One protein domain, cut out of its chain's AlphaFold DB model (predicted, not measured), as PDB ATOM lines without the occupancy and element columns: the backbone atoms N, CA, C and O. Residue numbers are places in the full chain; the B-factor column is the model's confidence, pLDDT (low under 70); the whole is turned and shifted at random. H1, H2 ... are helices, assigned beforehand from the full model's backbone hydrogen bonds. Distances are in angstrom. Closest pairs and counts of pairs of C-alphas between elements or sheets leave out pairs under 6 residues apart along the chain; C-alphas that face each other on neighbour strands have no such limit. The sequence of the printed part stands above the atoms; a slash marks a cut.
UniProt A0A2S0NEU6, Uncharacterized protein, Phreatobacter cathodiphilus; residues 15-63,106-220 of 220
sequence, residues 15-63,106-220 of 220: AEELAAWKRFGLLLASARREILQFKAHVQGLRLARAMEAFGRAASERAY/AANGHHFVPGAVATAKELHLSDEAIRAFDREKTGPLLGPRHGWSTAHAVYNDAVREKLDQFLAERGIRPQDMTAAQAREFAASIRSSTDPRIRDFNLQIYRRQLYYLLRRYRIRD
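AT A GLANCE: This is residues 15 to 63 and 106 to 220 of the 220 residues of an uncharacterized protein of Phreatobacter cathodiphilus (UniProt A0A2S0NEU6). What shape? A helical arm, H1, sticks out with residues 15 to 39; its residues 43 to 58 lie beside H6, which packs on a head of H2 to H5. What parts? 164 residues are printed, with six named helices: all helix. It is loose, radius of gyration of the C-alphas 22.4 A, spanning 83 by 37 by 26 A.

HOW THE PARTS SIT: What touches it? H6, residues 195 to 217, touches H1, residues 15 to 59, at a shallow tilt of 22 degrees, opposite ways, closest at C-alphas 54 and 205, 5.6 A. Backbone? Every O i to N i+4 pair is within hydrogen-bond range in H1, 18 of 19 in H6.

IN THESE COORDINATES: Where? H1 runs 65.1 A from (-5.964, -6.729, 32.596) to (-24.488, 53.537, 16.327). The others? H2 to H5 are residues 115 to 118, 127 to 135, 150 to 170 and 179 to 190.

THE WHOLE: Any cut? Residues 64 to 105 are cut out, a C-alpha gap of 34.2 A. Low confidence? pLDDT is under 70 in 24 residues.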
ATOM      1  N   ALA A  15      -4.696  -7.279  33.065       90.81
ATOM      2  CA  ALA A  15      -5.964  -6.729  32.596       90.81
ATOM      3  C   ALA A  15      -6.419  -5.513  33.426       90.81
ATOM      4  O   ALA A  15      -6.933  -4.541  32.864       90.81
ATOM      5  N   GLU A  16      -6.223  -5.546  34.747       94.38
ATOM      6  CA  GLU A  16      -6.507  -4.426  35.648       94.38
ATOM      7  C   GLU A  16      -5.580  -3.233  35.379       94.38
ATOM      8  O   GLU A  16      -6.056  -2.097  35.297       94.38
ATOM      9  N   GLU A  17      -4.290  -3.481  35.148       93.06
ATOM     10  CA  GLU A  17      -3.322  -2.441  34.795       93.06
ATOM     11  C   GLU A  17      -3.669  -1.779  33.451       93.06
ATOM     12  O   GLU A  17      -3.769  -0.552  33.352       93.06
ATOM     13  N   LEU A  18      -3.959  -2.574  32.415       93.06
ATOM     14  CA  LEU A  18      -4.412  -2.068  31.115       93.06
ATOM     15  C   LEU A  18      -5.715  -1.267  31.234       93.06
ATOM     16  O   LEU A  18      -5.888  -0.242  30.563       93.06
ATOM     17  N   ALA A  19      -6.645  -1.707  32.087       94.31
ATOM     18  CA  ALA A  19      -7.873  -0.972  32.358       94.31
ATOM     19  C   ALA A  19      -7.591   0.367  33.060       94.31
ATOM     20  O   ALA A  19      -8.219   1.371  32.712       94.31
ATOM     21  N   ALA A  20      -6.642   0.412  33.999       92.81
ATOM     22  CA  ALA A  20      -6.225   1.641  34.669       92.81
ATOM     23  C   ALA A  20      -5.610   2.646  33.681       92.81
ATOM     24  O   ALA A  20      -6.036   3.804  33.646       92.81
ATOM     25  N   TRP A  21      -4.708   2.203  32.799       92.00
ATOM     26  CA  TRP A  21      -4.116   3.051  31.757       92.00
ATOM     27  C   TRP A  21      -5.155   3.603  30.778       92.00
ATOM     28  O   TRP A  21      -5.129   4.793  30.451       92.00
ATOM     29  N   LYS A  22      -6.123   2.781  30.352       94.06
ATOM     30  CA  LYS A  22      -7.236   3.247  29.507       94.06
ATOM     31  C   LYS A  22      -8.077   4.313  30.208       94.06
ATOM     32  O   LYS A  22      -8.393   5.332  29.594       94.06
ATOM     33  N   ARG A  23      -8.412   4.121  31.491       95.38
ATOM     34  CA  ARG A  23      -9.150   5.122  32.286       95.38
ATOM     35  C   ARG A  23      -8.367   6.425  32.407       95.38
ATOM     36  O   ARG A  23      -8.938   7.489  32.190       95.38
ATOM     37  N   PHE A  24      -7.067   6.347  32.687       92.12
ATOM     38  CA  PHE A  24      -6.201   7.522  32.749       92.12
ATOM     39  C   PHE A  24      -6.157   8.274  31.410       92.12
ATOM     40  O   PHE A  24      -6.333   9.492  31.377       92.12
ATOM     41  N   GLY A  25      -6.016   7.554  30.292       93.38
ATOM     42  CA  GLY A  25      -6.063   8.141  28.951       93.38
ATOM     43  C   GLY A  25      -7.383   8.861  28.654       93.38
ATOM     44  O   GLY A  25      -7.374   9.977  28.130       93.38
ATOM     45  N   LEU A  26      -8.519   8.270  29.041       92.75
ATOM     46  CA  LEU A  26      -9.842   8.888  28.892       92.75
ATOM     47  C   LEU A  26     -10.001  10.146  29.757       92.75
ATOM     48  O   LEU A  26     -10.510  11.155  29.269       92.75
ATOM     49  N   LEU A  27      -9.518  10.124  31.004       91.94
ATOM     50  CA  LEU A  27      -9.523  11.295  31.887       91.94
ATOM     51  C   LEU A  27      -8.698  12.443  31.298       91.94
ATOM     52  O   LEU A  27      -9.169  13.580  31.247       91.94
ATOM     53  N   LEU A  28      -7.503  12.151  30.776       93.12
ATOM     54  CA  LEU A  28      -6.660  13.159  30.134       93.12
ATOM     55  C   LEU A  28      -7.323  13.741  28.875       93.12
ATOM     56  O   LEU A  28      -7.254  14.949  28.640       93.12
ATOM     57  N   ALA A  29      -7.986  12.905  28.072       89.06
ATOM     58  CA  ALA A  29      -8.744  13.364  26.911       89.06
ATOM     59  C   ALA A  29      -9.934  14.260  27.310       89.06
ATOM     60  O   ALA A  29     -10.156  15.286  26.660       89.06
ATOM     61  N   SER A  30     -10.656  13.923  28.388       91.50
ATOM     62  CA  SER A  30     -11.746  14.753  28.930       91.50
ATOM     63  C   SER A  30     -11.233  16.110  29.400       91.50
ATOM     64  O   SER A  30     -11.701  17.143  28.923       91.50
ATOM     65  N   ALA A  31     -10.183  16.122  30.226       87.31
ATOM     66  CA  ALA A  31      -9.582  17.354  30.730       87.31
ATOM     67  C   ALA A  31      -9.103  18.272  29.590       87.31
ATOM     68  O   ALA A  31      -9.325  19.483  29.607       87.31
ATOM     69  N   ARG A  32      -8.493  17.705  28.538       88.38
ATOM     70  CA  ARG A  32      -8.103  18.470  27.339       88.38
ATOM     71  C   ARG A  32      -9.310  19.085  26.631       88.38
ATOM     72  O   ARG A  32      -9.236  20.243  26.218       88.38
ATOM     73  N   ARG A  33     -10.408  18.338  26.491       87.75
ATOM     74  CA  ARG A  33     -11.651  18.824  25.876       87.75
ATOM     75  C   ARG A  33     -12.260  19.970  26.680       87.75
ATOM     76  O   ARG A  33     -12.611  20.985  26.085       87.75
ATOM     77  N   GLU A  34     -12.322  19.847  27.999       86.06
ATOM     78  CA  GLU A  34     -12.830  20.896  28.890       86.06
ATOM     79  C   GLU A  34     -11.982  22.170  28.801       86.06
ATOM     80  O   GLU A  34     -12.517  23.264  28.626       86.06
ATOM     81  N   ILE A  35     -10.648  22.043  28.795       85.19
ATOM     82  CA  ILE A  35      -9.745  23.186  28.589       85.19
ATOM     83  C   ILE A  35     -10.006  23.856  27.234       85.19
ATOM     84  O   ILE A  35      -9.987  25.086  27.131       85.19
ATOM     85  N   LEU A  36     -10.235  23.077  26.173       80.94
ATOM     86  CA  LEU A  36     -10.549  23.618  24.849       80.94
ATOM     87  C   LEU A  36     -11.904  24.335  24.828       80.94
ATOM     88  O   LEU A  36     -11.985  25.426  24.261       80.94
ATOM     89  N   GLN A  37     -12.931  23.775  25.471       79.12
ATOM     90  CA  GLN A  37     -14.246  24.406  25.616       79.12
ATOM     91  C   GLN A  37     -14.156  25.708  26.412       79.12
ATOM     92  O   GLN A  37     -14.676  26.731  25.970       79.12
ATOM     93  N   PHE A  38     -13.421  25.716  27.525       79.69
ATOM     94  CA  PHE A  38     -13.185  26.923  28.315       79.69
ATOM     95  C   PHE A  38     -12.453  27.996  27.499       79.69
ATOM     96  O   PHE A  38     -12.865  29.156  27.471       79.69
ATOM     97  N   LYS A  39     -11.407  27.615  26.751       73.31
ATOM     98  CA  LYS A  39     -10.710  28.529  25.831       73.31
ATOM     99  C   LYS A  39     -11.658  29.094  24.772       73.31
ATOM    100  O   LYS A  39     -11.597  30.290  24.503       73.31
ATOM    101  N   ALA A  40     -12.517  28.265  24.181       73.69
ATOM    102  CA  ALA A  40     -13.506  28.709  23.201       73.69
ATOM    103  C   ALA A  40     -14.517  29.685  23.822       73.69
ATOM    104  O   ALA A  40     -14.781  30.733  23.237       73.69
ATOM    105  N   HIS A  41     -15.001  29.399  25.034       77.94
ATOM    106  CA  HIS A  41     -15.910  30.273  25.774       77.94
ATOM    107  C   HIS A  41     -15.281  31.644  26.059       77.94
ATOM    108  O   HIS A  41     -15.869  32.673  25.736       77.94
ATOM    109  N   VAL A  42     -14.038  31.679  26.556       81.81
ATOM    110  CA  VAL A  42     -13.301  32.935  26.787       81.81
ATOM    111  C   VAL A  42     -13.119  33.735  25.492       81.81
ATOM    112  O   VAL A  42     -13.257  34.959  25.505       81.81
ATOM    113  N   GLN A  43     -12.828  33.080  24.362       73.94
ATOM    114  CA  GLN A  43     -12.740  33.775  23.069       73.94
ATOM    115  C   GLN A  43     -14.104  34.289  22.594       73.94
ATOM    116  O   GLN A  43     -14.177  35.409  22.093       73.94
ATOM    117  N   GLY A  44     -15.179  33.526  22.805       74.25
ATOM    118  CA  GLY A  44     -16.549  33.964  22.530       74.25
ATOM    119  C   GLY A  44     -16.921  35.221  23.319       74.25
ATOM    120  O   GLY A  44     -17.402  36.189  22.737       74.25
ATOM    121  N   LEU A  45     -16.596  35.264  24.615       81.75
ATOM    122  CA  LEU A  45     -16.804  36.451  25.454       81.75
ATOM    123  C   LEU A  45     -15.998  37.665  24.964       81.75
ATOM    124  O   LEU A  45     -16.506  38.786  24.945       81.75
ATOM    125  N   ARG A  46     -14.745  37.461  24.534       75.00
ATOM    126  CA  ARG A  46     -13.919  38.534  23.951       75.00
ATOM    127  C   ARG A  46     -14.513  39.071  22.652       75.00
ATOM    128  O   ARG A  46     -14.528  40.285  22.463       75.00
ATOM    129  N   LEU A  47     -15.005  38.184  21.787       74.62
ATOM    130  CA  LEU A  47     -15.668  38.562  20.542       74.62
ATOM    131  C   LEU A  47     -16.944  39.359  20.821       74.62
ATOM    132  O   LEU A  47     -17.088  40.454  20.287       74.62
ATOM    133  N   ALA A  48     -17.810  38.869  21.710       79.69
ATOM    134  CA  ALA A  48     -19.035  39.564  22.097       79.69
ATOM    135  C   ALA A  48     -18.744  40.981  22.620       79.69
ATOM    136  O   ALA A  48     -19.354  41.948  22.170       79.69
ATOM    137  N   ARG A  49     -17.737  41.133  23.493       80.94
ATOM    138  CA  ARG A  49     -17.312  42.446  24.006       80.94
ATOM    139  C   ARG A  49     -16.766  43.366  22.909       80.94
ATOM    140  O   ARG A  49     -17.041  44.564  22.927       80.94
ATOM    141  N   ALA A  50     -15.988  42.835  21.965       75.00
ATOM    142  CA  ALA A  50     -15.479  43.614  20.837       75.00
ATOM    143  C   ALA A  50     -16.613  44.070  19.904       75.00
ATOM    144  O   ALA A  50     -16.624  45.223  19.481       75.00
ATOM    145  N   MET A  51     -17.586  43.194  19.632       77.62
ATOM    146  CA  MET A  51     -18.776  43.521  18.841       77.62
ATOM    147  C   MET A  51     -19.629  44.592  19.517       77.62
ATOM    148  O   MET A  51     -20.076  45.517  18.851       77.62
ATOM    149  N   GLU A  52     -19.814  44.513  20.832       80.88
ATOM    150  CA  GLU A  52     -20.564  45.509  21.599       80.88
ATOM    151  C   GLU A  52     -19.868  46.884  21.597       80.88
ATOM    152  O   GLU A  52     -20.506  47.912  21.372       80.88
ATOM    153  N   ALA A  53     -18.544  46.917  21.797       75.00
ATOM    154  CA  ALA A  53     -17.759  48.150  21.713       75.00
ATOM    155  C   ALA A  53     -17.819  48.775  20.310       75.00
ATOM    156  O   ALA A  53     -18.045  49.979  20.186       75.00
ATOM    157  N   PHE A  54     -17.680  47.953  19.266       76.88
ATOM    158  CA  PHE A  54     -17.843  48.395  17.885       76.88
ATOM    159  C   PHE A  54     -19.263  48.907  17.618       76.88
ATOM    160  O   PHE A  54     -19.417  49.975  17.039       76.88
ATOM    161  N   GLY A  55     -20.289  48.187  18.077       73.94
ATOM    162  CA  GLY A  55     -21.696  48.546  17.906       73.94
ATOM    163  C   GLY A  55     -22.032  49.906  18.511       73.94
ATOM    164  O   GLY A  55     -22.606  50.735  17.814       73.94
ATOM    165  N   ARG A  56     -21.602  50.177  19.753       76.75
ATOM    166  CA  ARG A  56     -21.768  51.496  20.394       76.75
ATOM    167  C   ARG A  56     -21.138  52.616  19.570       76.75
ATOM    168  O   ARG A  56     -21.814  53.572  19.202       76.75
ATOM    169  N   ALA A  57     -19.865  52.451  19.219       69.81
ATOM    170  CA  ALA A  57     -19.143  53.448  18.440       69.81
ATOM    171  C   ALA A  57     -19.742  53.627  17.027       69.81
ATOM    172  O   ALA A  57     -19.690  54.711  16.452       69.81
ATOM    173  N   ALA A  58     -20.319  52.567  16.447       70.56
ATOM    174  CA  ALA A  58     -20.929  52.596  15.121       70.56
ATOM    175  C   ALA A  58     -22.354  53.168  15.134       70.56
ATOM    176  O   ALA A  58     -22.737  53.815  14.164       70.56
ATOM    177  N   SER A  59     -23.133  52.978  16.206       68.25
ATOM    178  CA  SER A  59     -24.488  53.537  16.327       68.25
ATOM    179  C   SER A  59     -24.503  55.066  16.373       68.25
ATOM    180  O   SER A  59     -25.446  55.688  15.897       68.25
ATOM    181  N   GLU A  60     -23.412  55.683  16.832       58.66
ATOM    182  CA  GLU A  60     -23.208  57.139  16.810       58.66
ATOM    183  C   GLU A  60     -22.910  57.691  15.397       58.66
ATOM    184  O   GLU A  60     -22.737  58.897  15.216       58.66
ATOM    185  N   ARG A  61     -22.882  56.830  14.365       56.34
ATOM    186  CA  ARG A  61     -22.852  57.221  12.941       56.34
ATOM    187  C   ARG A  61     -24.236  57.512  12.357       56.34
ATOM    188  O   ARG A  61     -24.354  57.637  11.136       56.34
ATOM    189  N   ALA A  62     -25.282  57.596  13.183       54.03
ATOM    190  CA  ALA A  62     -26.578  58.078  12.729       54.03
ATOM    191  C   ALA A  62     -26.387  59.433  12.022       54.03
ATOM    192  O   ALA A  62     -25.716  60.329  12.529       54.03
ATOM    193  N   TYR A  63     -26.899  59.518  10.797       51.31
ATOM    194  CA  TYR A  63     -26.791  60.649   9.880       51.31
ATOM    195  C   TYR A  63     -26.859  62.019  10.589       51.31
ATOM    196  O   TYR A  63     -27.854  62.327  11.238       51.31
ATOM    197  N   ALA A 106       1.054  45.173  22.752       48.72
ATOM    198  CA  ALA A 106       0.764  46.092  23.855       48.72
ATOM    199  C   ALA A 106      -0.211  45.417  24.827       48.72
ATOM    200  O   ALA A 106      -1.428  45.549  24.687       48.72
ATOM    201  N   ALA A 107       0.320  44.735  25.845       51.56
ATOM    202  CA  ALA A 107      -0.463  44.121  26.921       51.56
ATOM    203  C   ALA A 107      -1.467  45.095  27.581       51.56
ATOM    204  O   ALA A 107      -2.467  44.659  28.143       51.56
ATOM    205  N   ASN A 108      -1.239  46.409  27.453       68.31
ATOM    206  CA  ASN A 108      -1.999  47.454  28.134       68.31
ATOM    207  C   ASN A 108      -3.134  48.096  27.306       68.31
ATOM    208  O   ASN A 108      -3.985  48.746  27.899       68.31
ATOM    209  N   GLY A 109      -3.224  47.903  25.985       76.31
ATOM    210  CA  GLY A 109      -4.283  48.527  25.164       76.31
ATOM    211  C   GLY A 109      -4.034  49.983  24.736       76.31
ATOM    212  O   GLY A 109      -2.948  50.511  24.955       76.31
ATOM    213  N   HIS A 110      -5.034  50.615  24.100       84.50
ATOM    214  CA  HIS A 110      -5.007  52.026  23.680       84.50
ATOM    215  C   HIS A 110      -5.617  52.920  24.766       84.50
ATOM    216  O   HIS A 110      -6.720  52.638  25.236       84.50
ATOM    217  N   HIS A 111      -4.916  53.979  25.170       89.25
ATOM    218  CA  HIS A 111      -5.442  54.980  26.102       89.25
ATOM    219  C   HIS A 111      -6.477  55.867  25.420       89.25
ATOM    220  O   HIS A 111      -6.205  56.406  24.354       89.25
ATOM    221  N   PHE A 112      -7.626  56.086  26.064       90.25
ATOM    222  CA  PHE A 112      -8.599  57.057  25.552       90.25
ATOM    223  C   PHE A 112      -8.048  58.483  25.637       90.25
ATOM    224  O   PHE A 112      -8.211  59.259  24.706       90.25
ATOM    225  N   VAL A 113      -7.333  58.820  26.710       93.06
ATOM    226  CA  VAL A 113      -6.600  60.087  26.804       93.06
ATOM    227  C   VAL A 113      -5.119  59.804  26.542       93.06
ATOM    228  O   VAL A 113      -4.488  59.136  27.365       93.06
ATOM    229  N   PRO A 114      -4.549  60.259  25.411       89.62
ATOM    230  CA  PRO A 114      -3.157  60.000  25.067       89.62
ATOM    231  C   PRO A 114      -2.209  60.478  26.160       89.62
ATOM    232  O   PRO A 114      -2.393  61.561  26.712       89.62
ATOM    233  N   GLY A 115      -1.128  59.730  26.399       86.19
ATOM    234  CA  GLY A 115      -0.072  60.162  27.321       86.19
ATOM    235  C   GLY A 115       0.476  61.549  26.966       86.19
ATOM    236  O   GLY A 115       0.661  62.372  27.849       86.19
ATOM    237  N   ALA A 116       0.607  61.858  25.670       86.38
ATOM    238  CA  ALA A 116       1.038  63.172  25.181       86.38
ATOM    239  C   ALA A 116       0.107  64.336  25.581       86.38
ATOM    240  O   ALA A 116       0.539  65.486  25.579       86.38
ATOM    241  N   VAL A 117      -1.158  64.051  25.907       88.69
ATOM    242  CA  VAL A 117      -2.108  65.029  26.453       88.69
ATOM    243  C   VAL A 117      -2.071  64.981  27.981       88.69
ATOM    244  O   VAL A 117      -1.884  66.007  28.622       88.69
ATOM    245  N   ALA A 118      -2.170  63.789  28.573       88.00
ATOM    246  CA  ALA A 118      -2.227  63.608  30.024       88.00
ATOM    247  C   ALA A 118      -0.964  64.089  30.762       88.00
ATOM    248  O   ALA A 118      -1.051  64.517  31.906       88.00
ATOM    249  N   THR A 119       0.210  64.016  30.134       88.62
ATOM    250  CA  THR A 119       1.487  64.437  30.733       88.62
ATOM    251  C   THR A 119       2.054  65.692  30.072       88.62
ATOM    252  O   THR A 119       3.256  65.946  30.180       88.62
ATOM    253  N   ALA A 120       1.226  66.451  29.344       88.00
ATOM    254  CA  ALA A 120       1.633  67.728  28.769       88.00
ATOM    255  C   ALA A 120       2.044  68.680  29.900       88.00
ATOM    256  O   ALA A 120       1.282  68.897  30.846       88.00
ATOM    257  N   LYS A 121       3.264  69.223  29.824       85.19
ATOM    258  CA  LYS A 121       3.844  70.014  30.921       85.19
ATOM    259  C   LYS A 121       3.017  71.263  31.189       85.19
ATOM    260  O   LYS A 121       2.744  71.562  32.340       85.19
ATOM    261  N   GLU A 122       2.575  71.918  30.126       87.50
ATOM    262  CA  GLU A 122       1.725  73.105  30.121       87.50
ATOM    263  C   GLU A 122       0.390  72.928  30.858       87.50
ATOM    264  O   GLU A 122      -0.128  73.902  31.399       87.50
ATOM    265  N   LEU A 123      -0.150  71.708  30.932       87.19
ATOM    266  CA  LEU A 123      -1.405  71.463  31.639       87.19
ATOM    267  C   LEU A 123      -1.206  71.271  33.141       87.19
ATOM    268  O   LEU A 123      -2.148  71.505  33.870       87.19
ATOM    269  N   HIS A 124      -0.036  70.851  33.637       91.69
ATOM    270  CA  HIS A 124       0.187  70.619  35.078       91.69
ATOM    271  C   HIS A 124      -0.946  69.833  35.780       91.69
ATOM    272  O   HIS A 124      -1.352  70.171  36.893       91.69
ATOM    273  N   LEU A 125      -1.480  68.798  35.121       93.25
ATOM    274  CA  LEU A 125      -2.554  67.972  35.674       93.25
ATOM    275  C   LEU A 125      -2.145  67.344  37.010       93.25
ATOM    276  O   LEU A 125      -0.982  66.995  37.218       93.25
ATOM    277  N   SER A 126      -3.124  67.153  37.894       93.81
ATOM    278  CA  SER A 126      -2.885  66.464  39.161       93.81
ATOM    279  C   SER A 126      -2.400  65.025  38.932       93.81
ATOM    280  O   SER A 126      -2.838  64.332  38.005       93.81
ATOM    281  N   ASP A 127      -1.553  64.522  39.831       93.56
ATOM    282  CA  ASP A 127      -1.101  63.126  39.800       93.56
ATOM    283  C   ASP A 127      -2.270  62.127  39.828       93.56
ATOM    284  O   ASP A 127      -2.193  61.024  39.280       93.56
ATOM    285  N   GLU A 128      -3.372  62.492  40.489       92.06
ATOM    286  CA  GLU A 128      -4.581  61.678  40.538       92.06
ATOM    287  C   GLU A 128      -5.291  61.607  39.186       92.06
ATOM    288  O   GLU A 128      -5.708  60.517  38.783       92.06
ATOM    289  N   ALA A 129      -5.390  62.730  38.470       94.50
ATOM    290  CA  ALA A 129      -5.945  62.779  37.123       94.50
ATOM    291  C   ALA A 129      -5.081  61.980  36.139       94.50
ATOM    292  O   ALA A 129      -5.609  61.151  35.396       94.50
ATOM    293  N   ILE A 130      -3.754  62.136  36.197       93.44
ATOM    294  CA  ILE A 130      -2.814  61.383  35.350       93.44
ATOM    295  C   ILE A 130      -2.970  59.875  35.578       93.44
ATOM    296  O   ILE A 130      -3.111  59.108  34.622       93.44
ATOM    297  N   ARG A 131      -3.021  59.428  36.842       91.00
ATOM    298  CA  ARG A 131      -3.254  58.011  37.175       91.00
ATOM    299  C   ARG A 131      -4.628  57.515  36.735       91.00
ATOM    300  O   ARG A 131      -4.761  56.337  36.407       91.00
ATOM    301  N   ALA A 132      -5.653  58.364  36.766       92.75
ATOM    302  CA  ALA A 132      -6.974  58.008  36.264       92.75
ATOM    303  C   ALA A 132      -6.947  57.816  34.741       92.75
ATOM    304  O   ALA A 132      -7.398  56.775  34.269       92.75
ATOM    305  N   PHE A 133      -6.337  58.732  33.985       93.25
ATOM    306  CA  PHE A 133      -6.164  58.588  32.537       93.25
ATOM    307  C   PHE A 133      -5.348  57.354  32.155       93.25
ATOM    308  O   PHE A 133      -5.738  56.630  31.239       93.25
ATOM    309  N   ASP A 134      -4.282  57.035  32.896       87.75
ATOM    310  CA  ASP A 134      -3.534  55.798  32.660       87.75
ATOM    311  C   ASP A 134      -4.352  54.534  32.961       87.75
ATOM    312  O   ASP A 134      -3.989  53.461  32.511       87.75
ATOM    313  N   ARG A 135      -5.484  54.590  33.663       87.81
ATOM    314  CA  ARG A 135      -6.355  53.409  33.829       87.81
ATOM    315  C   ARG A 135      -7.418  53.298  32.741       87.81
ATOM    316  O   ARG A 135      -7.917  52.202  32.488       87.81
ATOM    317  N   GLU A 136      -7.736  54.396  32.067       88.12
ATOM    318  CA  GLU A 136      -8.777  54.459  31.044       88.12
ATOM    319  C   GLU A 136      -8.222  54.045  29.674       88.12
ATOM    320  O   GLU A 136      -7.857  54.863  28.825       88.12
ATOM    321  N   LYS A 137      -8.186  52.728  29.451       88.19
ATOM    322  CA  LYS A 137      -7.740  52.105  28.197       88.19
ATOM    323  C   LYS A 137      -8.822  51.211  27.602       88.19
ATOM    324  O   LYS A 137      -9.725  50.744  28.294       88.19
ATOM    325  N   THR A 138      -8.681  50.867  26.326       75.75
ATOM    326  CA  THR A 138      -9.528  49.873  25.641       75.75
ATOM    327  C   THR A 138      -9.400  48.450  26.210       75.75
ATOM    328  O   THR A 138     -10.149  47.560  25.806       75.75
ATOM    329  N   GLY A 139      -8.453  48.212  27.125       72.12
ATOM    330  CA  GLY A 139      -7.999  46.877  27.515       72.12
ATOM    331  C   GLY A 139      -7.081  46.252  26.456       72.12
ATOM    332  O   GLY A 139      -6.835  46.882  25.421       72.12
ATOM    333  N   PRO A 140      -6.563  45.030  26.691       69.19
ATOM    334  CA  PRO A 140      -5.559  44.413  25.830       69.19
ATOM    335  C   PRO A 140      -6.015  44.361  24.370       69.19
ATOM    336  O   PRO A 140      -7.008  43.702  24.036       69.19
ATOM    337  N   LEU A 141      -5.274  45.045  23.501       68.69
ATOM    338  CA  LEU A 141      -5.482  44.948  22.066       68.69
ATOM    339  C   LEU A 141      -4.732  43.719  21.560       68.69
ATOM    340  O   LEU A 141      -3.536  43.544  21.786       68.69
ATOM    341  N   LEU A 142      -5.475  42.830  20.920       63.78
ATOM    342  CA  LEU A 142      -4.975  41.622  20.305       63.78
ATOM    343  C   LEU A 142      -4.647  42.008  18.861       63.78
ATOM    344  O   LEU A 142      -5.509  42.002  17.992       63.78
ATOM    345  N   GLY A 143      -3.428  42.478  18.634       61.81
ATOM    346  CA  GLY A 143      -2.974  42.957  17.333       61.81
ATOM    347  C   GLY A 143      -1.659  43.730  17.444       61.81
ATOM    348  O   GLY A 143      -1.229  44.024  18.564       61.81
ATOM    349  N   PRO A 144      -1.015  44.052  16.308       59.53
ATOM    350  CA  PRO A 144       0.186  44.877  16.299       59.53
ATOM    351  C   PRO A 144      -0.069  46.218  16.995       59.53
ATOM    352  O   PRO A 144      -1.160  46.790  16.875       59.53
ATOM    353  N   ARG A 145       0.939  46.737  17.704       64.56
ATOM    354  CA  ARG A 145       0.914  48.123  18.186       64.56
ATOM    355  C   ARG A 145       0.648  49.056  17.004       64.56
ATOM    356  O   ARG A 145       1.266  48.925  15.952       64.56
ATOM    357  N   HIS A 146      -0.280  49.994  17.168       65.75
ATOM    358  CA  HIS A 146      -0.431  51.075  16.202       65.75
ATOM    359  C   HIS A 146       0.617  52.133  16.552       65.75
ATOM    360  O   HIS A 146       0.615  52.669  17.657       65.75
ATOM    361  N   GLY A 147       1.574  52.341  15.648       65.69
ATOM    362  CA  GLY A 147       2.620  53.342  15.814       65.69
ATOM    363  C   GLY A 147       2.093  54.771  15.683       65.69
ATOM    364  O   GLY A 147       0.910  55.010  15.414       65.69
ATOM    365  N   TRP A 148       3.005  55.728  15.848       66.75
ATOM    366  CA  TRP A 148       2.731  57.132  15.569       66.75
ATOM    367  C   TRP A 148       2.333  57.298  14.096       66.75
ATOM    368  O   TRP A 148       3.029  56.830  13.200       66.75
ATOM    369  N   SER A 149       1.190  57.929  13.845       77.00
ATOM    370  CA  SER A 149       0.669  58.185  12.498       77.00
ATOM    371  C   SER A 149      -0.011  59.548  12.463       77.00
ATOM    372  O   SER A 149      -0.391  60.073  13.511       77.00
ATOM    373  N   THR A 150      -0.232  60.093  11.268       76.00
ATOM    374  CA  THR A 150      -1.011  61.328  11.076       76.00
ATOM    375  C   THR A 150      -2.377  61.245  11.760       76.00
ATOM    376  O   THR A 150      -2.808  62.197  12.401       76.00
ATOM    377  N   ALA A 151      -3.023  60.075  11.721       75.00
ATOM    378  CA  ALA A 151      -4.295  59.842  12.399       75.00
ATOM    379  C   ALA A 151      -4.201  59.981  13.922       75.00
ATOM    380  O   ALA A 151      -5.084  60.552  14.553       75.00
ATOM    381  N   HIS A 152      -3.108  59.491  14.505       83.44
ATOM    382  CA  HIS A 152      -2.862  59.600  15.937       83.44
ATOM    383  C   HIS A 152      -2.544  61.043  16.357       83.44
ATOM    384  O   HIS A 152      -2.959  61.468  17.427       83.44
ATOM    385  N   ALA A 153      -1.857  61.820  15.512       82.50
ATOM    386  CA  ALA A 153      -1.639  63.246  15.762       82.50
ATOM    387  C   ALA A 153      -2.969  64.021  15.783       82.50
ATOM    388  O   ALA A 153      -3.267  64.685  16.771       82.50
ATOM    389  N   VAL A 154      -3.815  63.828  14.762       80.62
ATOM    390  CA  VAL A 154      -5.158  64.434  14.684       80.62
ATOM    391  C   VAL A 154      -6.031  64.034  15.880       80.62
ATOM    392  O   VAL A 154      -6.755  64.866  16.424       80.62
ATOM    393  N   TYR A 155      -5.948  62.772  16.310       85.62
ATOM    394  CA  TYR A 155      -6.611  62.295  17.521       85.62
ATOM    395  C   TYR A 155      -6.130  63.045  18.768       85.62
ATOM    396  O   TYR A 155      -6.948  63.549  19.532       85.62
ATOM    397  N   ASN A 156      -4.815  63.157  18.966       90.38
ATOM    398  CA  ASN A 156      -4.244  63.828  20.132       90.38
ATOM    399  C   ASN A 156      -4.648  65.300  20.212       90.38
ATOM    400  O   ASN A 156      -4.979  65.770  21.299       90.38
ATOM    401  N   ASP A 157      -4.640  66.003  19.081       89.94
ATOM    402  CA  ASP A 157      -5.026  67.412  19.027       89.94
ATOM    403  C   ASP A 157      -6.508  67.581  19.373       89.94
ATOM    404  O   ASP A 157      -6.847  68.381  20.243       89.94
ATOM    405  N   ALA A 158      -7.383  66.738  18.818       90.69
ATOM    406  CA  ALA A 158      -8.807  66.751  19.152       90.69
ATOM    407  C   ALA A 158      -9.075  66.428  20.635       90.69
ATOM    408  O   ALA A 158      -9.930  67.047  21.268       90.69
ATOM    409  N   VAL A 159      -8.344  65.467  21.214       94.75
ATOM    410  CA  VAL A 159      -8.462  65.137  22.643       94.75
ATOM    411  C   VAL A 159      -7.976  66.299  23.513       94.75
ATOM    412  O   VAL A 159      -8.600  66.574  24.537       94.75
ATOM    413  N   ARG A 160      -6.903  66.996  23.113       95.56
ATOM    414  CA  ARG A 160      -6.409  68.189  23.816       95.56
ATOM    415  C   ARG A 160      -7.444  69.312  23.793       95.56
ATOM    416  O   ARG A 160      -7.822  69.787  24.856       95.56
ATOM    417  N   GLU A 161      -7.978  69.649  22.620       95.19
ATOM    418  CA  GLU A 161      -9.035  70.663  22.475       95.19
ATOM    419  C   GLU A 161     -10.256  70.344  23.353       95.19
ATOM    420  O   GLU A 161     -10.786  71.213  24.047       95.19
ATOM    421  N   LYS A 162     -10.687  69.074  23.375       96.88
ATOM    422  CA  LYS A 162     -11.823  68.654  24.205       96.88
ATOM    423  C   LYS A 162     -11.514  68.750  25.702       96.88
ATOM    424  O   LYS A 162     -12.422  69.024  26.484       96.88
ATOM    425  N   LEU A 163     -10.269  68.497  26.113       97.00
ATOM    426  CA  LEU A 163      -9.849  68.644  27.508       97.00
ATOM    427  C   LEU A 163      -9.894  70.111  27.934       97.00
ATOM    428  O   LEU A 163     -10.457  70.411  28.985       97.00
ATOM    429  N   ASP A 164      -9.377  71.011  27.100       95.88
ATOM    430  CA  ASP A 164      -9.414  72.452  27.356       95.88
ATOM    431  C   ASP A 164     -10.862  72.943  27.509       95.88
ATOM    432  O   ASP A 164     -11.192  73.639  28.473       95.88
ATOM    433  N   GLN A 165     -11.756  72.501  26.618       96.06
ATOM    434  CA  GLN A 165     -13.188  72.791  26.709       96.06
ATOM    435  C   GLN A 165     -13.805  72.247  28.006       96.06
ATOM    436  O   GLN A 165     -14.495  72.979  28.713       96.06
ATOM    437  N   PHE A 166     -13.536  70.984  28.352       97.06
ATOM    438  CA  PHE A 166     -14.066  70.352  29.564       97.06
ATOM    439  C   PHE A 166     -13.646  71.100  30.837       97.06
ATOM    440  O   PHE A 166     -14.458  71.306  31.743       97.06
ATOM    441  N   LEU A 167     -12.381  71.519  30.908       96.62
ATOM    442  CA  LEU A 167     -11.847  72.280  32.034       96.62
ATOM    443  C   LEU A 167     -12.500  73.663  32.130       96.62
ATOM    444  O   LEU A 167     -12.925  74.061  33.218       96.62
ATOM    445  N   ALA A 168     -12.640  74.361  30.999       96.75
ATOM    446  CA  ALA A 168     -13.262  75.679  30.933       96.75
ATOM    447  C   ALA A 168     -14.746  75.646  31.333       96.75
ATOM    448  O   ALA A 168     -15.168  76.416  32.195       96.75
ATOM    449  N   GLU A 169     -15.531  74.721  30.774       96.81
ATOM    450  CA  GLU A 169     -16.968  74.578  31.053       96.81
ATOM    451  C   GLU A 169     -17.264  74.281  32.526       96.81
ATOM    452  O   GLU A 169     -18.304  74.673  33.057       96.81
ATOM    453  N   ARG A 170     -16.351  73.578  33.200       96.69
ATOM    454  CA  ARG A 170     -16.499  73.181  34.603       96.69
ATOM    455  C   ARG A 170     -15.788  74.116  35.578       96.69
ATOM    456  O   ARG A 170     -15.876  73.887  36.783       96.69
ATOM    457  N   GLY A 171     -15.077  75.134  35.087       97.19
ATOM    458  CA  GLY A 171     -14.263  76.020  35.919       97.19
ATOM    459  C   GLY A 171     -13.179  75.275  36.707       97.19
ATOM    460  O   GLY A 171     -12.871  75.649  37.838       97.19
ATOM    461  N   ILE A 172     -12.633  74.192  36.146       96.94
ATOM    462  CA  ILE A 172     -11.618  73.356  36.793       96.94
ATOM    463  C   ILE A 172     -10.241  73.881  36.399       96.94
ATOM    464  O   ILE A 172      -9.904  73.934  35.217       96.94
ATOM    465  N   ARG A 173      -9.403  74.206  37.386       96.75
ATOM    466  CA  ARG A 173      -7.973  74.388  37.118       96.75
ATOM    467  C   ARG A 173      -7.353  73.007  36.888       96.75
ATOM    468  O   ARG A 173      -7.617  72.113  37.693       96.75
ATOM    469  N   PRO A 174      -6.525  72.807  35.851       95.12
ATOM    470  CA  PRO A 174      -5.947  71.497  35.542       95.12
ATOM    471  C   PRO A 174      -5.307  70.769  36.742       95.12
ATOM    472  O   PRO A 174      -5.535  69.576  36.950       95.12
ATOM    473  N   GLN A 175      -4.563  71.499  37.578       96.06
ATOM    474  CA  GLN A 175      -3.901  70.980  38.778       96.06
ATOM    475  C   GLN A 175      -4.866  70.514  39.880       96.06
ATOM    476  O   GLN A 175      -4.472  69.742  40.750       96.06
ATOM    477  N   ASP A 176      -6.128  70.948  39.828       96.69
ATOM    478  CA  ASP A 176      -7.181  70.559  40.769       96.69
ATOM    479  C   ASP A 176      -8.099  69.469  40.195       96.69
ATOM    480  O   ASP A 176      -9.057  69.056  40.853       96.69
ATOM    481  N   MET A 177      -7.849  69.002  38.964       97.38
ATOM    482  CA  MET A 177      -8.668  67.963  38.353       97.38
ATOM    483  C   MET A 177      -8.596  66.690  39.201       97.38
ATOM    484  O   MET A 177      -7.535  66.095  39.382       97.38
ATOM    485  N   THR A 178      -9.738  66.252  39.716       97.31
ATOM    486  CA  THR A 178      -9.842  65.036  40.528       97.31
ATOM    487  C   THR A 178      -9.818  63.782  39.655       97.31
ATOM    488  O   THR A 178     -10.176  63.807  38.473       97.31
ATOM    489  N   ALA A 179      -9.512  62.628  40.253       95.75
ATOM    490  CA  ALA A 179      -9.632  61.343  39.563       95.75
ATOM    491  C   ALA A 179     -11.053  61.069  39.025       95.75
ATOM    492  O   ALA A 179     -11.206  60.396  38.007       95.75
ATOM    493  N   ALA A 180     -12.098  61.560  39.699       96.62
ATOM    494  CA  ALA A 180     -13.480  61.390  39.254       96.62
ATOM    495  C   ALA A 180     -13.764  62.197  37.978       96.62
ATOM    496  O   ALA A 180     -14.269  61.636  37.008       96.62
ATOM    497  N   GLN A 181     -13.356  63.469  37.949       97.50
ATOM    498  CA  GLN A 181     -13.470  64.331  36.765       97.50
ATOM    499  C   GLN A 181     -12.646  63.790  35.592       97.50
ATOM    500  O   GLN A 181     -13.102  63.814  34.455       97.50
ATOM    501  N   ALA A 182     -11.459  63.237  35.855       97.19
ATOM    502  CA  ALA A 182     -10.651  62.594  34.821       97.19
ATOM    503  C   ALA A 182     -11.363  61.376  34.199       97.19
ATOM    504  O   ALA A 182     -11.383  61.222  32.978       97.19
ATOM    505  N   ARG A 183     -12.018  60.525  35.002       95.94
ATOM    506  CA  ARG A 183     -12.819  59.410  34.459       95.94
ATOM    507  C   ARG A 183     -14.032  59.894  33.667       95.94
ATOM    508  O   ARG A 183     -14.346  59.303  32.638       95.94
ATOM    509  N   GLU A 184     -14.689  60.960  34.121       96.75
ATOM    510  CA  GLU A 184     -15.791  61.597  33.389       96.75
ATOM    511  C   GLU A 184     -15.318  62.114  32.024       96.75
ATOM    512  O   GLU A 184     -15.920  61.795  30.996       96.75
ATOM    513  N   PHE A 185     -14.182  62.817  31.987       97.44
ATOM    514  CA  PHE A 185     -13.585  63.272  30.738       97.44
ATOM    515  C   PHE A 185     -13.235  62.098  29.813       97.44
ATOM    516  O   PHE A 185     -13.630  62.093  28.648       97.44
ATOM    517  N   ALA A 186     -12.576  61.055  30.321       95.56
ATOM    518  CA  ALA A 186     -12.241  59.875  29.524       95.56
ATOM    519  C   ALA A 186     -13.487  59.149  28.980       95.56
ATOM    520  O   ALA A 186     -13.473  58.658  27.847       95.56
ATOM    521  N   ALA A 187     -14.583  59.112  29.745       92.25
ATOM    522  CA  ALA A 187     -15.865  58.605  29.264       92.25
ATOM    523  C   ALA A 187     -16.407  59.459  28.105       92.25
ATOM    524  O   ALA A 187     -16.847  58.896  27.105       92.25
ATOM    525  N   SER A 188     -16.281  60.790  28.183       94.31
ATOM    526  CA  SER A 188     -16.678  61.700  27.097       94.31
ATOM    527  C   SER A 188     -15.860  61.518  25.811       94.31
ATOM    528  O   SER A 188     -16.371  61.747  24.718       94.31
ATOM    529  N   ILE A 189     -14.598  61.085  25.922       94.62
ATOM    530  CA  ILE A 189     -13.744  60.752  24.773       94.62
ATOM    531  C   ILE A 189     -14.185  59.434  24.135       94.62
ATOM    532  O   ILE A 189     -14.271  59.329  22.909       94.62
ATOM    533  N   ARG A 190     -14.516  58.436  24.962       89.19
ATOM    534  CA  ARG A 190     -14.995  57.122  24.510       89.19
ATOM    535  C   ARG A 190     -16.287  57.220  23.693       89.19
ATOM    536  O   ARG A 190     -16.426  56.469  22.734       89.19
ATOM    537  N   SER A 191     -17.195  58.119  24.071       85.50
ATOM    538  CA  SER A 191     -18.471  58.385  23.386       85.50
ATOM    539  C   SER A 191     -18.472  59.727  22.641       85.50
ATOM    540  O   SER A 191     -19.496  60.410  22.576       85.50
ATOM    541  N   SER A 192     -17.304  60.197  22.193       89.44
ATOM    542  CA  SER A 192     -17.214  61.496  21.527       89.44
ATOM    543  C   SER A 192     -17.858  61.429  20.147       89.44
ATOM    544  O   SER A 192     -17.525  60.560  19.347       89.44
ATOM    545  N   THR A 193     -18.697  62.412  19.829       85.44
ATOM    546  CA  THR A 193     -19.266  62.603  18.489       85.44
ATOM    547  C   THR A 193     -18.336  63.365  17.539       85.44
ATOM    548  O   THR A 193     -18.622  63.426  16.341       85.44
ATOM    549  N   ASP A 194     -17.220  63.916  18.042       86.19
ATOM    550  CA  ASP A 194     -16.185  64.540  17.208       86.19
ATOM    551  C   ASP A 194     -15.608  63.481  16.252       86.19
ATOM    552  O   ASP A 194     -15.055  62.483  16.730       86.19
ATOM    553  N   PRO A 195     -15.705  63.669  14.922       82.88
ATOM    554  CA  PRO A 195     -15.266  62.673  13.949       82.88
ATOM    555  C   PRO A 195     -13.785  62.299  14.093       82.88
ATOM    556  O   PRO A 195     -13.441  61.135  13.897       82.88
ATOM    557  N   ARG A 196     -12.912  63.224  14.518       86.50
ATOM    558  CA  ARG A 196     -11.472  62.969  14.713       86.50
ATOM    559  C   ARG A 196     -11.220  61.936  15.812       86.50
ATOM    560  O   ARG A 196     -10.355  61.076  15.671       86.50
ATOM    561  N   ILE A 197     -12.003  62.002  16.888       86.50
ATOM    562  CA  ILE A 197     -11.917  61.094  18.040       86.50
ATOM    563  C   ILE A 197     -12.686  59.803  17.753       86.50
ATOM    564  O   ILE A 197     -12.161  58.697  17.906       86.50
ATOM    565  N   ARG A 198     -13.935  59.941  17.300       87.25
ATOM    566  CA  ARG A 198     -14.859  58.838  17.024       87.25
ATOM    567  C   ARG A 198     -14.297  57.867  15.995       87.25
ATOM    568  O   ARG A 198     -14.285  56.658  16.226       87.25
ATOM    569  N   ASP A 199     -13.842  58.379  14.852       80.94
ATOM    570  CA  ASP A 199     -13.421  57.535  13.735       80.94
ATOM    571  C   ASP A 199     -12.098  56.824  14.045       80.94
ATOM    572  O   ASP A 199     -11.920  55.663  13.663       80.94
ATOM    573  N   PHE A 200     -11.225  57.464  14.829       84.38
ATOM    574  CA  PHE A 200     -10.025  56.830  15.365       84.38
ATOM    575  C   PHE A 200     -10.378  55.676  16.322       84.38
ATOM    576  O   PHE A 200      -9.933  54.543  16.116       84.38
ATOM    577  N   ASN A 201     -11.255  55.910  17.306       85.12
ATOM    578  CA  ASN A 201     -11.727  54.867  18.229       85.12
ATOM    579  C   ASN A 201     -12.367  53.685  17.480       85.12
ATOM    580  O   ASN A 201     -12.073  52.519  17.760       85.12
ATOM    581  N   LEU A 202     -13.187  53.972  16.466       82.31
ATOM    582  CA  LEU A 202     -13.777  52.964  15.585       82.31
ATOM    583  C   LEU A 202     -12.728  52.136  14.848       82.31
ATOM    584  O   LEU A 202     -12.881  50.918  14.731       82.31
ATOM    585  N   GLN A 203     -11.660  52.766  14.358       80.94
ATOM    586  CA  GLN A 203     -10.569  52.059  13.697       80.94
ATOM    587  C   GLN A 203      -9.885  51.073  14.656       80.94
ATOM    588  O   GLN A 203      -9.620  49.932  14.262       80.94
ATOM    589  N   ILE A 204      -9.656  51.474  15.911       81.31
ATOM    590  CA  ILE A 204      -9.087  50.610  16.955       81.31
ATOM    591  C   ILE A 204     -10.010  49.416  17.245       81.31
ATOM    592  O   ILE A 204      -9.555  48.268  17.209       81.31
ATOM    593  N   TYR A 205     -11.313  49.643  17.445       81.44
ATOM    594  CA  TYR A 205     -12.273  48.556  17.685       81.44
ATOM    595  C   TYR A 205     -12.419  47.614  16.489       81.44
ATOM    596  O   TYR A 205     -12.472  46.394  16.661       81.44
ATOM    597  N   ARG A 206     -12.417  48.151  15.267       77.56
ATOM    598  CA  ARG A 206     -12.477  47.362  14.031       77.56
ATOM    599  C   ARG A 206     -11.263  46.440  13.891       77.56
ATOM    600  O   ARG A 206     -11.427  45.266  13.563       77.56
ATOM    601  N   ARG A 207     -10.053  46.937  14.179       76.06
ATOM    602  CA  ARG A 207      -8.822  46.122  14.174       76.06
ATOM    603  C   ARG A 207      -8.913  44.968  15.175       76.06
ATOM    604  O   ARG A 207      -8.625  43.829  14.809       76.06
ATOM    605  N   GLN A 208      -9.382  45.247  16.392       74.19
ATOM    606  CA  GLN A 208      -9.593  44.228  17.423       74.19
ATOM    607  C   GLN A 208     -10.590  43.151  16.972       74.19
ATOM    608  O   GLN A 208     -10.340  41.955  17.138       74.19
ATOM    609  N   LEU A 209     -11.716  43.572  16.392       75.94
ATOM    610  CA  LEU A 209     -12.753  42.670  15.901       75.94
ATOM    611  C   LEU A 209     -12.214  41.756  14.794       75.94
ATOM    612  O   LEU A 209     -12.369  40.539  14.878       75.94
ATOM    613  N   TYR A 210     -11.524  42.310  13.794       71.25
ATOM    614  CA  TYR A 210     -10.962  41.507  12.706       71.25
ATOM    615  C   TYR A 210      -9.889  40.528  13.172       71.25
ATOM    616  O   TYR A 210      -9.855  39.399  12.681       71.25
ATOM    617  N   TYR A 211      -9.049  40.908  14.136       73.81
ATOM    618  CA  TYR A 211      -8.090  39.973  14.717       73.81
ATOM    619  C   TYR A 211      -8.796  38.771  15.360       73.81
ATOM    620  O   TYR A 211      -8.435  37.618  15.103       73.81
ATOM    621  N   LEU A 212      -9.826  39.029  16.174       72.69
ATOM    622  CA  LEU A 212     -10.597  37.974  16.832       72.69
ATOM    623  C   LEU A 212     -11.289  37.065  15.810       72.69
ATOM    624  O   LEU A 212     -11.216  35.845  15.947       72.69
ATOM    625  N   LEU A 213     -11.886  37.641  14.761       72.19
ATOM    626  CA  LEU A 213     -12.536  36.887  13.686       72.19
ATOM    627  C   LEU A 213     -11.551  36.000  12.912       72.19
ATOM    628  O   LEU A 213     -11.846  34.829  12.681       72.19
ATOM    629  N   ARG A 214     -10.356  36.504  12.564       72.69
ATOM    630  CA  ARG A 214      -9.311  35.697  11.901       72.69
ATOM    631  C   ARG A 214      -8.903  34.500  12.756       72.69
ATOM    632  O   ARG A 214      -8.810  33.387  12.253       72.69
ATOM    633  N   ARG A 215      -8.719  34.701  14.063       69.00
ATOM    634  CA  ARG A 215      -8.358  33.618  14.989       69.00
ATOM    635  C   ARG A 215      -9.492  32.615  15.221       69.00
ATOM    636  O   ARG A 215      -9.215  31.473  15.573       69.00
ATOM    637  N   TYR A 216     -10.740  33.038  15.034       64.25
ATOM    638  CA  TYR A 216     -11.902  32.153  15.082       64.25
ATOM    639  C   TYR A 216     -12.018  31.282  13.822       64.25
ATOM    640  O   TYR A 216     -12.470  30.148  13.919       64.25
ATOM    641  N   ARG A 217     -11.583  31.794  12.659       61.47
ATOM    642  CA  ARG A 217     -11.689  31.118  11.354       61.47
ATOM    643  C   ARG A 217     -10.540  30.145  11.045       61.47
ATOM    644  O   ARG A 217     -10.697  29.294  10.187       61.47
ATOM    645  N   ILE A 218      -9.402  30.232  11.739       47.28
ATOM    646  CA  ILE A 218      -8.278  29.288  11.583       47.28
ATOM    647  C   ILE A 218      -8.419  28.164  12.615       47.28
ATOM    648  O   ILE A 218      -7.698  28.155  13.612       47.28
ATOM    649  N   ARG A 219      -9.388  27.265  12.415       42.31
ATOM    650  CA  ARG A 219      -9.451  25.918  13.018       42.31
ATOM    651  C   ARG A 219     -10.347  25.017  12.159       42.31
ATOM    652  O   ARG A 219     -11.381  24.567  12.642       42.31
ATOM    653  N   ASP A 220      -9.924  24.792  10.922       39.09
ATOM    654  CA  ASP A 220     -10.319  23.614  10.145       39.09
ATOM    655  C   ASP A 220      -9.121  22.657  10.101       39.09
ATOM    656  O   ASP A 220      -7.986  23.166   9.923       39.09
TER     657      ASP A 220